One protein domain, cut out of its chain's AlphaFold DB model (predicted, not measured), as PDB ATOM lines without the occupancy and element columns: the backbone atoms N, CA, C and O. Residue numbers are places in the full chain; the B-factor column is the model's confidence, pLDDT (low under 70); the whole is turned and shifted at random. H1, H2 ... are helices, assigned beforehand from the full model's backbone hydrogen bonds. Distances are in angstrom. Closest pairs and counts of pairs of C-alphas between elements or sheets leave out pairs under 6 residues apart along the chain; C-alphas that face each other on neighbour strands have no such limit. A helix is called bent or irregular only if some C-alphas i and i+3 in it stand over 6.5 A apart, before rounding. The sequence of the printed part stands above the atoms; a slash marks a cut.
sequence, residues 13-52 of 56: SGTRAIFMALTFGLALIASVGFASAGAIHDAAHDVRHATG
ATOM      1  N   SER A  13      19.216 -12.379  -4.614       73.56
ATOM      2  CA  SER A  13      18.685 -11.039  -4.865       73.56
ATOM      3  C   SER A  13      18.838 -10.600  -6.328       73.56
ATOM      4  O   SER A  13      17.896 -10.056  -6.905       73.56
ATOM      5  N   GLY A  14      19.963 -10.925  -6.976       80.75
ATOM      6  CA  GLY A  14      20.177 -10.608  -8.393       80.75
ATOM      7  C   GLY A  14      19.220 -11.347  -9.336       80.75
ATOM      8  O   GLY A  14      18.656 -10.741 -10.244       80.75
ATOM      9  N   THR A  15      18.971 -12.638  -9.102       87.38
ATOM     10  CA  THR A  15      18.047 -13.416  -9.944       87.38
ATOM     11  C   THR A  15      16.602 -12.978  -9.735       87.38
ATOM     12  O   THR A  15      15.866 -12.839 -10.708       87.38
ATOM     13  N   ARG A  16      16.204 -12.667  -8.495       89.88
ATOM     14  CA  ARG A  16      14.871 -12.120  -8.186       89.88
ATOM     15  C   ARG A  16      14.604 -10.804  -8.917       89.88
ATOM     16  O   ARG A  16      13.531 -10.647  -9.492       89.88
ATOM     17  N   ALA A  17      15.574  -9.890  -8.931       91.62
ATOM     18  CA  ALA A  17      15.453  -8.620  -9.643       91.62
ATOM     19  C   ALA A  17      15.291  -8.821 -11.160       91.62
ATOM     20  O   ALA A  17      14.430  -8.190 -11.771       91.62
ATOM     21  N   ILE A  18      16.058  -9.744 -11.752       94.38
ATOM     22  CA  ILE A  18      15.951 -10.091 -13.177       94.38
ATOM     23  C   ILE A  18      14.558 -10.638 -13.503       94.38
ATOM     24  O   ILE A  18      13.937 -10.186 -14.463       94.38
ATOM     25  N   PHE A  19      14.042 -11.573 -12.700       96.06
ATOM     26  CA  PHE A  19      12.700 -12.119 -12.911       96.06
ATOM     27  C   PHE A  19      11.626 -11.039 -12.812       96.06
ATOM     28  O   PHE A  19      10.762 -10.986 -13.681       96.06
ATOM     29  N   MET A  20      11.710 -10.149 -11.820       96.19
ATOM     30  CA  MET A  20      10.756  -9.045 -11.674       96.19
ATOM     31  C   MET A  20      10.772  -8.115 -12.884       96.19
ATOM     32  O   MET A  20       9.714  -7.814 -13.439       96.19
ATOM     33  N   ALA A  21      11.961  -7.713 -13.338       96.81
ATOM     34  CA  ALA A  21      12.107  -6.876 -14.524       96.81
ATOM     35  C   ALA A  21      11.531  -7.558 -15.775       96.81
ATOM     36  O   ALA A  21      10.821  -6.918 -16.550       96.81
ATOM     37  N   LEU A  22      11.775  -8.860 -15.942       98.00
ATOM     38  CA  LEU A  22      11.269  -9.632 -17.073       98.00
ATOM     39  C   LEU A  22       9.742  -9.747 -17.034       98.00
ATOM     40  O   LEU A  22       9.084  -9.436 -18.024       98.00
ATOM     41  N   THR A  23       9.160 -10.119 -15.892       97.81
ATOM     42  CA  THR A  23       7.699 -10.207 -15.746       97.81
ATOM     43  C   THR A  23       7.023  -8.858 -15.941       97.81
ATOM     44  O   THR A  23       5.977  -8.786 -16.580       97.81
ATOM     45  N   PHE A  24       7.636  -7.781 -15.447       97.81
ATOM     46  CA  PHE A  24       7.114  -6.432 -15.610       97.81
ATOM     47  C   PHE A  24       7.171  -5.985 -17.073       97.81
ATOM     48  O   PHE A  24       6.176  -5.504 -17.607       97.81
ATOM     49  N   GLY A  25       8.295  -6.213 -17.757       97.81
ATOM     50  CA  GLY A  25       8.435  -5.908 -19.180       97.81
ATOM     51  C   GLY A  25       7.431  -6.672 -20.046       97.81
ATOM     52  O   GLY A  25       6.767  -6.072 -20.889       97.81
ATOM     53  N   LEU A  26       7.254  -7.976 -19.799       98.06
ATOM     54  CA  LEU A  26       6.239  -8.776 -20.492       98.06
ATOM     55  C   LEU A  26       4.825  -8.253 -20.226       98.06
ATOM     56  O   LEU A  26       4.029  -8.178 -21.157       98.06
ATOM     57  N   ALA A  27       4.522  -7.860 -18.988       97.25
ATOM     58  CA  ALA A  27       3.224  -7.293 -18.642       97.25
ATOM     59  C   ALA A  27       2.948  -5.985 -19.398       97.25
ATOM     60  O   ALA A  27       1.830  -5.799 -19.863       97.25
ATOM     61  N   LEU A  28       3.948  -5.111 -19.572       96.81
ATOM     62  CA  LEU A  28       3.802  -3.883 -20.363       96.81
ATOM     63  C   LEU A  28       3.536  -4.177 -21.841       96.81
ATOM     64  O   LEU A  28       2.651  -3.576 -22.443       96.81
ATOM     65  N   ILE A  29       4.281  -5.114 -22.432       96.62
ATOM     66  CA  ILE A  29       4.085  -5.493 -23.837       96.62
ATOM     67  C   ILE A  29       2.701  -6.118 -24.024       96.62
ATOM     68  O   ILE A  29       2.004  -5.784 -24.978       96.62
ATOM     69  N   ALA A  30       2.280  -6.993 -23.109       95.75
ATOM     70  CA  ALA A  30       0.972  -7.629 -23.164       95.75
ATOM     71  C   ALA A  30      -0.173  -6.626 -22.945       95.75
ATOM     72  O   ALA A  30      -1.181  -6.682 -23.641       95.75
ATOM     73  N   SER A  31      -0.038  -5.691 -22.005       91.12
ATOM     74  CA  SER A  31      -1.097  -4.720 -21.726       91.12
ATOM     75  C   SER A  31      -1.243  -3.702 -22.851       91.12
ATOM     76  O   SER A  31      -2.352  -3.477 -23.318       91.12
ATOM     77  N   VAL A  32      -0.141  -3.124 -23.333       91.06
ATOM     78  CA  VAL A  32      -0.171  -2.093 -24.381       91.06
ATOM     79  C   VAL A  32      -0.394  -2.712 -25.760       91.06
ATOM     80  O   VAL A  32      -1.178  -2.193 -26.548       91.06
ATOM     81  N   GLY A  33       0.266  -3.834 -26.060       90.19
ATOM     82  CA  GLY A  33       0.221  -4.475 -27.376       90.19
ATOM     83  C   GLY A  33      -1.115  -5.138 -27.714       90.19
ATOM     84  O   GLY A  33      -1.425  -5.293 -28.892       90.19
ATOM     85  N   PHE A  34      -1.914  -5.498 -26.705       91.75
ATOM     86  CA  PHE A  34      -3.247  -6.086 -26.886       91.75
ATOM     87  C   PHE A  34      -4.384  -5.157 -26.449       91.75
ATOM     88  O   PHE A  34      -5.546  -5.567 -26.443       91.75
ATOM     89  N   ALA A  35      -4.087  -3.909 -26.083       90.75
ATOM     90  CA  ALA A  35      -5.141  -2.958 -25.783       90.75
ATOM     91  C   ALA A  35      -5.909  -2.565 -27.054       90.75
ATOM     92  O   ALA A  35      -5.331  -2.321 -28.114       90.75
ATOM     93  N   SER A  36      -7.236  -2.469 -26.939       91.81
ATOM     94  CA  SER A  36      -8.083  -2.007 -28.039       91.81
ATOM     95  C   SER A  36      -7.843  -0.522 -28.301       91.81
ATOM     96  O   SER A  36      -8.033   0.308 -27.410       91.81
ATOM     97  N   ALA A  37      -7.479  -0.187 -29.541       89.38
ATOM     98  CA  ALA A  37      -7.278   1.196 -29.963       89.38
ATOM     99  C   ALA A  37      -8.525   2.061 -29.716       89.38
ATOM    100  O   ALA A  37      -8.385   3.194 -29.269       89.38
ATOM    101  N   GLY A  38      -9.728   1.512 -29.934       93.81
ATOM    102  CA  GLY A  38     -10.988   2.209 -29.654       93.81
ATOM    103  C   GLY A  38     -11.174   2.489 -28.164       93.81
ATOM    104  O   GLY A  38     -11.395   3.627 -27.780       93.81
ATOM    105  N   ALA A  39     -10.963   1.483 -27.310       90.00
ATOM    106  CA  ALA A  39     -11.110   1.652 -25.863       90.00
ATOM    107  C   ALA A  39     -10.114   2.672 -25.281       90.00
ATOM    108  O   ALA A  39     -10.484   3.467 -24.421       90.00
ATOM    109  N   ILE A  40      -8.858   2.682 -25.753       89.81
ATOM    110  CA  ILE A  40      -7.866   3.686 -25.328       89.81
ATOM    111  C   ILE A  40      -8.221   5.076 -25.870       89.81
ATOM    112  O   ILE A  40      -8.058   6.065 -25.161       89.81
ATOM    113  N   HIS A  41      -8.691   5.164 -27.114       92.19
ATOM    114  CA  HIS A  41      -9.109   6.420 -27.729       92.19
ATOM    115  C   HIS A  41     -10.284   7.058 -26.976       92.19
ATOM    116  O   HIS A  41     -10.211   8.236 -26.624       92.19
ATOM    117  N   ASP A  42     -11.310   6.271 -26.654       90.88
ATOM    118  CA  ASP A  42     -12.474   6.720 -25.887       90.88
ATOM    119  C   ASP A  42     -12.074   7.114 -24.462       90.88
ATOM    120  O   ASP A  42     -12.412   8.202 -24.009       90.88
ATOM    121  N   ALA A  43     -11.242   6.313 -23.789       87.31
ATOM    122  CA  ALA A  43     -10.725   6.664 -22.468       87.31
ATOM    123  C   ALA A  43      -9.917   7.975 -22.486       87.31
ATOM    124  O   ALA A  43     -10.036   8.791 -21.575       87.31
ATOM    125  N   ALA A  44      -9.112   8.221 -23.524       88.25
ATOM    126  CA  ALA A  44      -8.393   9.485 -23.679       88.25
ATOM    127  C   ALA A  44      -9.351  10.663 -23.921       88.25
ATOM    128  O   ALA A  44      -9.131  11.768 -23.412       88.25
ATOM    129  N   HIS A  45     -10.430  10.436 -24.671       91.19
ATOM    130  CA  HIS A  45     -11.504  11.409 -24.819       91.19
ATOM    131  C   HIS A  45     -12.213  11.685 -23.494       91.19
ATOM    132  O   HIS A  45     -12.399  12.853 -23.161       91.19
ATOM    133  N   ASP A  46     -12.507  10.669 -22.694       89.88
ATOM    134  CA  ASP A  46     -13.137  10.822 -21.384       89.88
ATOM    135  C   ASP A  46     -12.229  11.547 -20.393       89.88
ATOM    136  O   ASP A  46     -12.690  12.422 -19.662       89.88
ATOM    137  N   VAL A  47     -10.919  11.277 -20.410       86.69
ATOM    138  CA  VAL A  47      -9.949  11.998 -19.575       86.69
ATOM    139  C   VAL A  47      -9.979  13.484 -19.895       86.69
ATOM    140  O   VAL A  47     -10.040  14.278 -18.969       86.69
ATOM    141  N   ARG A  48     -10.034  13.897 -21.169       78.88
ATOM    142  CA  ARG A  48     -10.136  15.331 -21.506       78.88
ATOM    143  C   ARG A  48     -11.412  15.966 -20.934       78.88
ATOM    144  O   ARG A  48     -11.389  17.132 -20.552       78.88
ATOM    145  N   HIS A  49     -12.508  15.202 -20.890       82.06
ATOM    146  CA  HIS A  49     -13.786  15.641 -20.334       82.06
ATOM    147  C   HIS A  49     -13.747  15.683 -18.803       82.06
ATOM    148  O   HIS A  49     -14.357  16.565 -18.212       82.06
ATOM    149  N   ALA A  50     -12.990  14.788 -18.171       79.56
ATOM    150  CA  ALA A  50     -12.819  14.725 -16.725       79.56
ATOM    151  C   ALA A  50     -11.756  15.701 -16.182       79.56
ATOM    152  O   ALA A  50     -11.866  16.155 -15.047       79.56
ATOM    153  N   THR A  51     -10.712  16.017 -16.957       79.50
ATOM    154  CA  THR A  51      -9.597  16.890 -16.541       79.50
ATOM    155  C   THR A  51      -9.805  18.351 -16.919       79.50
ATOM    156  O   THR A  51      -9.129  19.224 -16.377       79.50
ATOM    157  N   GLY A  52     -10.707  18.638 -17.863       68.50
ATOM    158  CA  GLY A  52     -11.241  19.982 -18.032       68.50
ATOM    159  C   GLY A  52     -12.106  20.296 -16.820       68.50
ATOM    160  O   GLY A  52     -13.057  19.567 -16.564       68.50
TER     161      GLY A  52
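This is residues 13 to 52 of the 56 residues of the protein "Cobalt transporter subunit CbtB" of Loktanella salsilacus (UniProt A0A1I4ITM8). A long helix, H1, and a shorter one, H2, form an open L: the short stretch of residues 34 to 36 makes the corner, and the helices do not fold back on each other. The longer arm is H1, and with no third part in the space between the arms the model is flat. The printed part has 40 residues, with two named helices in the order H1, H2 and no named strand; its class is all helix. It is extended, with a radius of gyration of the C-alphas of 15.7 A, and its C-alphas span 45 by 21 by 5 A.

H1, residues 13 to 33, is the longest helix, with 21 residues. A tight link of 3 residues joins it to H2, residues 37 to 51. H1 and H2 are apart, with no C-alpha of the one within 8 A of the other. Residues 13 to 31 of H1 stand free, with no C-alpha 8 or more residues away along the chain within 10 A. Residues 33 to 39 and residues 41 to 52 stand free too. In both H1 and H2 every O i to N i+4 pair is within hydrogen-bond range.

H1 runs 29.8 A from C-alpha 13 at (18.685, -11.039, -4.865) to C-alpha 33 at (0.221, -4.475, -27.376). H2 has 15 residues and runs 20.8 A from C-alpha 37 at (-7.278, 1.196, -29.963) to C-alpha 51 at (-9.597, 16.890, -16.541). Neither helix is bent.

The two C-alphas farthest apart are those of Thr 15 and Gly 52, at 45.2 A. The printed part has no cut and no long link. The mean pLDDT of the printed part is 90.2, and residue 52 is under 70.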